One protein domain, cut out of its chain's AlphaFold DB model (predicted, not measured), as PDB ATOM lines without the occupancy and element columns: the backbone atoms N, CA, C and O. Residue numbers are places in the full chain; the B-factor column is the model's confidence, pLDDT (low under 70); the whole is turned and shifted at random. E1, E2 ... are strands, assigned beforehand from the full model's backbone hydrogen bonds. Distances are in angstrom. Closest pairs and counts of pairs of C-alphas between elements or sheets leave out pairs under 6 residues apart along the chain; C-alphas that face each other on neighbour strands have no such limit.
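Overview. This is residues 2 to 55 of the 151 residues of the protein "OsmC family peroxiredoxin" of Halovulum dunhuangense (UniProt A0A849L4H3). With little regular structure, the domain is a small meander of three strands, each the antiparallel neighbour of the one before, with two long loops at one end. Residues 10 to 24 prolong the hairpin of E1 and E2, and residues 38 to 55 coil after E3. The 54 printed residues, 13 of them in named strands, are all strand in class, in order E1 E2 E3, with no named helix. The whole is loose, radius of gyration of the C-alphas 12.6 A, and elongated, 41 by 21 by 16 A.

Arrangement. Edge strand E1, residues 6 to 9, and inner strand E2, residues 25 to 29, form a hairpin at 155 degrees, with N 7 and O 28 within hydrogen-bond range at 2.8 A. E2 and edge strand E3, residues 34 to 37, form another at 144 degrees, with N 27 and O 35 at 3.0 A. Residues 14 to 15 pair antiparallel with 20 to 21.

Along the chain. E1 begins at C-alpha 6 (37.141, -32.615, -53.665) and spans 10.0 A; E2 spans 13.7 A. E3 spans 9.6 A, ending at C-alpha 37 (32.262, -42.665, -48.532).

Size, cuts and confidence. The C-alphas of Ser 2 and Ser 18 are farthest apart, 41.9 A. The link E1 to E2 is long, E2 to E3 tight. The printed part has no cut, and no printed residue is under 70 in pLDDT.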
ATOM      1  N   SER A   2      47.370 -21.947 -52.515       93.12
ATOM      2  CA  SER A   2      47.001 -23.220 -53.146       93.12
ATOM      3  C   SER A   2      45.484 -23.406 -53.084       93.12
ATOM      4  O   SER A   2      44.820 -22.844 -52.214       93.12
ATOM      5  N   LEU A   3      44.932 -24.172 -54.023       95.12
ATOM      6  CA  LEU A   3      43.534 -24.601 -54.013       95.12
ATOM      7  C   LEU A   3      43.509 -26.123 -53.882       95.12
ATOM      8  O   LEU A   3      44.236 -26.798 -54.601       95.12
ATOM      9  N   HIS A   4      42.659 -26.639 -52.997       95.56
ATOM     10  CA  HIS A   4      42.468 -28.073 -52.773       95.56
ATOM     11  C   HIS A   4      41.023 -28.430 -53.139       95.56
ATOM     12  O   HIS A   4      40.098 -27.750 -52.690       95.56
ATOM     13  N   ARG A   5      40.825 -29.436 -54.000       96.00
ATOM     14  CA  ARG A   5      39.510 -29.782 -54.566       96.00
ATOM     15  C   ARG A   5      39.091 -31.195 -54.175       96.00
ATOM     16  O   ARG A   5      39.893 -32.120 -54.247       96.00
ATOM     17  N   ALA A   6      37.815 -31.337 -53.834       97.56
ATOM     18  CA  ALA A   6      37.141 -32.615 -53.665       97.56
ATOM     19  C   ALA A   6      35.794 -32.557 -54.394       97.56
ATOM     20  O   ALA A   6      35.040 -31.593 -54.241       97.56
ATOM     21  N   GLU A   7      35.504 -33.575 -55.193       98.25
ATOM     22  CA  GLU A   7      34.219 -33.766 -55.857       98.25
ATOM     23  C   GLU A   7      33.443 -34.865 -55.137       98.25
ATOM     24  O   GLU A   7      33.961 -35.956 -54.899       98.25
ATOM     25  N   ILE A   8      32.190 -34.574 -54.794       98.38
ATOM     26  CA  ILE A   8      31.318 -35.475 -54.043       98.38
ATOM     27  C   ILE A   8      30.164 -35.867 -54.956       98.38
ATOM     28  O   ILE A   8      29.444 -34.996 -55.448       98.38
ATOM     29  N   SER A   9      29.978 -37.164 -55.197       98.38
ATOM     30  CA  SER A   9      28.881 -37.654 -56.039       98.38
ATOM     31  C   SER A   9      28.075 -38.738 -55.334       98.38
ATOM     32  O   SER A   9      28.616 -39.731 -54.853       98.38
ATOM     33  N   TRP A  10      26.761 -38.528 -55.275       98.44
ATOM     34  CA  TRP A  10      25.780 -39.447 -54.705       98.44
ATOM     35  C   TRP A  10      24.686 -39.714 -55.733       98.44
ATOM     36  O   TRP A  10      24.293 -38.820 -56.489       98.44
ATOM     37  N   ARG A  11      24.174 -40.944 -55.746       97.88
ATOM     38  CA  ARG A  11      23.041 -41.350 -56.575       97.88
ATOM     39  C   ARG A  11      22.032 -42.079 -55.702       97.88
ATOM     40  O   ARG A  11      22.411 -42.890 -54.866       97.88
ATOM     41  N   LEU A  12      20.750 -41.799 -55.922       97.94
ATOM     42  CA  LEU A  12      19.677 -42.445 -55.180       97.94
ATOM     43  C   LEU A  12      19.671 -43.960 -55.411       97.94
ATOM     44  O   LEU A  12      19.485 -44.422 -56.538       97.94
ATOM     45  N   GLU A  13      19.769 -44.699 -54.312       97.25
ATOM     46  CA  GLU A  13      19.479 -46.125 -54.217       97.25
ATOM     47  C   GLU A  13      18.511 -46.346 -53.054       97.25
ATOM     48  O   GLU A  13      18.809 -45.987 -51.914       97.25
ATOM     49  N   GLY A  14      17.338 -46.911 -53.336       95.75
ATOM     50  CA  GLY A  14      16.240 -47.040 -52.375       95.75
ATOM     51  C   GLY A  14      15.165 -45.965 -52.552       95.75
ATOM     52  O   GLY A  14      14.980 -45.424 -53.641       95.75
ATOM     53  N   ASP A  15      14.427 -45.682 -51.481       96.31
ATOM     54  CA  ASP A  15      13.277 -44.775 -51.488       96.31
ATOM     55  C   ASP A  15      13.576 -43.506 -50.685       96.31
ATOM     56  O   ASP A  15      13.675 -43.519 -49.455       96.31
ATOM     57  N   PHE A  16      13.705 -42.390 -51.405       96.69
ATOM     58  CA  PHE A  16      14.015 -41.093 -50.817       96.69
ATOM     59  C   PHE A  16      12.900 -40.586 -49.894       96.69
ATOM     60  O   PHE A  16      13.187 -40.079 -48.811       96.69
ATOM     61  N   ALA A  17      11.632 -40.752 -50.288       96.75
ATOM     62  CA  ALA A  17      10.499 -40.155 -49.583       96.75
ATOM     63  C   ALA A  17      10.280 -40.781 -48.199       96.75
ATOM     64  O   ALA A  17       9.905 -40.087 -47.255       96.75
ATOM     65  N   SER A  18      10.557 -42.079 -48.056       95.31
ATOM     66  CA  SER A  18      10.500 -42.764 -46.760       95.31
ATOM     67  C   SER A  18      11.786 -42.661 -45.939       95.31
ATOM     68  O   SER A  18      11.844 -43.195 -44.832       95.31
ATOM     69  N   GLY A  19      12.831 -42.024 -46.473       94.00
ATOM     70  CA  GLY A  19      14.149 -41.955 -45.845       94.00
ATOM     71  C   GLY A  19      14.959 -43.253 -45.921       94.00
ATOM     72  O   GLY A  19      16.107 -43.262 -45.471       94.00
ATOM     73  N   ARG A  20      14.413 -44.324 -46.514       95.06
ATOM     74  CA  ARG A  20      15.055 -45.640 -46.664       95.06
ATOM     75  C   ARG A  20      15.884 -45.702 -47.946       95.06
ATOM     76  O   ARG A  20      15.540 -46.409 -48.894       95.06
ATOM     77  N   PHE A  21      16.975 -44.949 -47.967       96.62
ATOM     78  CA  PHE A  21      17.917 -44.906 -49.082       96.62
ATOM     79  C   PHE A  21      19.369 -45.009 -48.607       96.62
ATOM     80  O   PHE A  21      19.682 -44.687 -47.458       96.62
ATOM     81  N   SER A  22      20.256 -45.447 -49.493       97.12
ATOM     82  CA  SER A  22      21.688 -45.557 -49.211       97.12
ATOM     83  C   SER A  22      22.348 -44.183 -49.077       97.12
ATOM     84  O   SER A  22      22.117 -43.286 -49.892       97.12
ATOM     85  N   ARG A  23      23.198 -44.013 -48.058       97.88
ATOM     86  CA  ARG A  23      24.101 -42.859 -47.906       97.88
ATOM     87  C   ARG A  23      25.479 -43.118 -48.522       97.88
ATOM     88  O   ARG A  23      26.329 -42.232 -48.452       97.88
ATOM     89  N   ALA A  24      25.700 -44.281 -49.133       97.81
ATOM     90  CA  ALA A  24      26.931 -44.561 -49.857       97.81
ATOM     91  C   ALA A  24      27.092 -43.589 -51.037       97.81
ATOM     92  O   ALA A  24      26.148 -43.306 -51.776       97.81
ATOM     93  N   HIS A  25      28.290 -43.040 -51.184       98.44
ATOM     94  CA  HIS A  25      28.649 -42.048 -52.189       98.44
ATOM     95  C   HIS A  25      30.158 -42.104 -52.471       98.44
ATOM     96  O   HIS A  25      30.873 -42.962 -51.949       98.44
ATOM     97  N   ARG A  26      30.651 -41.228 -53.350       98.44
ATOM     98  CA  ARG A  26      32.058 -41.209 -53.782       98.44
ATOM     99  C   ARG A  26      32.698 -39.853 -53.537       98.44
ATOM    100  O   ARG A  26      32.070 -38.826 -53.813       98.44
ATOM    101  N   TRP A  27      33.943 -39.863 -53.060       98.56
ATOM    102  CA  TRP A  27      34.824 -38.697 -52.977       98.56
ATOM    103  C   TRP A  27      35.940 -38.836 -54.004       98.56
ATOM    104  O   TRP A  27      36.713 -39.794 -53.949       98.56
ATOM    105  N   ARG A  28      36.055 -37.866 -54.912       98.31
ATOM    106  CA  ARG A  28      37.104 -37.823 -55.930       98.31
ATOM    107  C   ARG A  28      38.011 -36.619 -55.727       98.31
ATOM    108  O   ARG A  28      37.535 -35.499 -55.553       98.31
ATOM    109  N   PHE A  29      39.315 -36.853 -55.786       97.88
ATOM    110  CA  PHE A  29      40.340 -35.825 -55.620       97.88
ATOM    111  C   PHE A  29      41.068 -35.546 -56.938       97.88
ATOM    112  O   PHE A  29      41.033 -36.344 -57.878       97.88
ATOM    113  N   ASP A  30      41.740 -34.402 -57.005       95.12
ATOM    114  CA  ASP A  30      42.446 -33.893 -58.187       95.12
ATOM    115  C   ASP A  30      43.550 -34.826 -58.718       95.12
ATOM    116  O   ASP A  30      43.758 -34.902 -59.927       95.12
ATOM    117  N   GLY A  31      44.197 -35.596 -57.839       95.00
ATOM    118  CA  GLY A  31      45.159 -36.644 -58.201       95.00
ATOM    119  C   GLY A  31      44.545 -37.917 -58.804       95.00
ATOM    120  O   GLY A  31      45.273 -38.858 -59.109       95.00
ATOM    121  N   GLY A  32      43.218 -37.982 -58.960       95.69
ATOM    122  CA  GLY A  32      42.504 -39.124 -59.539       95.69
ATOM    123  C   GLY A  32      42.084 -40.205 -58.539       95.69
ATOM    124  O   GLY A  32      41.405 -41.147 -58.946       95.69
ATOM    125  N   LEU A  33      42.435 -40.065 -57.254       97.50
ATOM    126  CA  LEU A  33      41.939 -40.944 -56.191       97.50
ATOM    127  C   LEU A  33      40.415 -40.830 -56.093       97.50
ATOM    128  O   LEU A  33      39.875 -39.725 -56.052       97.50
ATOM    129  N   ASP A  34      39.747 -41.977 -56.033       97.25
ATOM    130  CA  ASP A  34      38.295 -42.076 -55.936       97.25
ATOM    131  C   ASP A  34      37.916 -43.097 -54.853       97.25
ATOM    132  O   ASP A  34      38.146 -44.304 -54.997       97.25
ATOM    133  N   MET A  35      37.371 -42.591 -53.749       97.31
ATOM    134  CA  MET A  35      37.209 -43.302 -52.484       97.31
ATOM    135  C   MET A  35      35.721 -43.481 -52.138       97.31
ATOM    136  O   MET A  35      34.944 -42.533 -52.287       97.31
ATOM    137  N   PRO A  36      35.296 -44.678 -51.684       98.12
ATOM    138  CA  PRO A  36      33.946 -44.871 -51.164       98.12
ATOM    139  C   PRO A  36      33.771 -44.100 -49.852       98.12
ATOM    140  O   PRO A  36      34.623 -44.175 -48.970       98.12
ATOM    141  N   ALA A  37      32.650 -43.396 -49.730       98.50
ATOM    142  CA  ALA A  37      32.262 -42.665 -48.532       98.50
ATOM    143  C   ALA A  37      30.809 -42.968 -48.144       98.50
ATOM    144  O   ALA A  37      29.995 -43.366 -48.981       98.50
ATOM    145  N   SER A  38      30.465 -42.785 -46.875       98.31
ATOM    146  CA  SER A  38      29.119 -43.010 -46.346       98.31
ATOM    147  C   SER A  38      28.829 -42.065 -45.178       98.31
ATOM    148  O   SER A  38      29.697 -41.338 -44.713       98.31
ATOM    149  N   ALA A  39      27.586 -42.047 -44.703       97.19
ATOM    150  CA  ALA A  39      27.311 -41.587 -43.347       97.19
ATOM    151  C   ALA A  39      27.878 -42.583 -42.323       97.19
ATOM    152  O   ALA A  39      27.867 -43.792 -42.583       97.19
ATOM    153  N   SER A  40      28.282 -42.072 -41.156       94.94
ATOM    154  CA  SER A  40      28.763 -42.892 -40.047       94.94
ATOM    155  C   SER A  40      27.696 -43.891 -39.578       94.94
ATOM    156  O   SER A  40      26.552 -43.476 -39.327       94.94
ATOM    157  N   PRO A  41      28.047 -45.174 -39.360       93.12
ATOM    158  CA  PRO A  41      27.148 -46.168 -38.772       93.12
ATOM    159  C   PRO A  41      26.593 -45.768 -37.396       93.12
ATOM    160  O   PRO A  41      25.519 -46.222 -37.000       93.12
ATOM    161  N   ALA A  42      27.304 -44.899 -36.667       90.06
ATOM    162  CA  ALA A  42      26.871 -44.378 -35.370       90.06
ATOM    163  C   ALA A  42      25.662 -43.428 -35.472       90.06
ATOM    164  O   ALA A  42      24.902 -43.290 -34.513       90.06
ATOM    165  N   VAL A  43      25.479 -42.773 -36.623       88.88
ATOM    166  CA  VAL A  43      24.385 -41.818 -36.877       88.88
ATOM    167  C   VAL A  43      23.308 -42.435 -37.768       88.88
ATOM    168  O   VAL A  43      22.121 -42.151 -37.601       88.88
ATOM    169  N   MET A  44      23.706 -43.279 -38.717       92.25
ATOM    170  CA  MET A  44      22.816 -43.937 -39.663       92.25
ATOM    171  C   MET A  44      23.103 -45.437 -39.659       92.25
ATOM    172  O   MET A  44      24.168 -45.819 -40.113       92.25
ATOM    173  N   PRO A  45      22.196 -46.300 -39.183       90.06
ATOM    174  CA  PRO A  45      22.472 -47.727 -39.111       90.06
ATOM    175  C   PRO A  45      22.446 -48.399 -40.490       90.06
ATOM    176  O   PRO A  45      21.715 -48.000 -41.405       90.06
ATOM    177  N   SER A  46      23.175 -49.509 -40.603       87.12
ATOM    178  CA  SER A  46      23.069 -50.426 -41.738       87.12
ATOM    179  C   SER A  46      21.619 -50.915 -41.922       87.12
ATOM    180  O   SER A  46      20.929 -51.168 -40.931       87.12
ATOM    181  N   PRO A  47      21.130 -51.068 -43.168       90.81
ATOM    182  CA  PRO A  47      21.870 -51.004 -44.433       90.81
ATOM    183  C   PRO A  47      21.908 -49.607 -45.090       90.81
ATOM    184  O   PRO A  47      22.241 -49.503 -46.264       90.81
ATOM    185  N   MET A  48      21.520 -48.532 -44.391       94.94
ATOM    186  CA  MET A  48      21.501 -47.179 -44.978       94.94
ATOM    187  C   MET A  48      22.875 -46.496 -44.963       94.94
ATOM    188  O   MET A  48      23.063 -45.510 -45.675       94.94
ATOM    189  N   SER A  49      23.820 -47.017 -44.184       95.81
ATOM    190  CA  SER A  49      25.247 -46.691 -44.217       95.81
ATOM    191  C   SER A  49      26.061 -47.872 -44.746       95.81
ATOM    192  O   SER A  49      25.701 -49.026 -44.502       95.81
ATOM    193  N   ASP A  50      27.201 -47.583 -45.361       95.75
ATOM    194  CA  ASP A  50      28.251 -48.559 -45.641       95.75
ATOM    195  C   ASP A  50      29.362 -48.449 -44.575       95.75
ATOM    196  O   ASP A  50      30.065 -47.441 -44.552       95.75
ATOM    197  N   PRO A  51      29.532 -49.448 -43.686       94.31
ATOM    198  CA  PRO A  51      30.549 -49.423 -42.633       94.31
ATOM    199  C   PRO A  51      31.984 -49.640 -43.142       94.31
ATOM    200  O   PRO A  51      32.912 -49.582 -42.344       94.31
ATOM    201  N   GLN A  52      32.182 -49.956 -44.427       95.31
ATOM    202  CA  GLN A  52      33.514 -50.078 -45.034       95.31
ATOM    203  C   GLN A  52      33.964 -48.792 -45.738       95.31
ATOM    204  O   GLN A  52      35.110 -48.697 -46.181       95.31
ATOM    205  N   ALA A  53      33.062 -47.824 -45.884       97.25
ATOM    206  CA  ALA A  53      33.324 -46.549 -46.524       97.25
ATOM    207  C   ALA A  53      33.715 -45.498 -45.479       97.25
ATOM    208  O   ALA A  53      33.223 -45.542 -44.355       97.25
ATOM    209  N   VAL A  54      34.555 -44.533 -45.860       97.81
ATOM    210  CA  VAL A  54      34.936 -43.457 -44.934       97.81
ATOM    211  C   VAL A  54      33.716 -42.607 -44.581       97.81
ATOM    212  O   VAL A  54      32.914 -42.278 -45.462       97.81
ATOM    213  N   ASP A  55      33.586 -42.214 -43.317       98.00
ATOM    214  CA  ASP A  55      32.611 -41.202 -42.920       98.00
ATOM    215  C   ASP A  55      33.248 -39.808 -42.714       98.00
ATOM    216  O   ASP A  55      34.469 -39.683 -42.558       98.00
TER     217      ASP A  55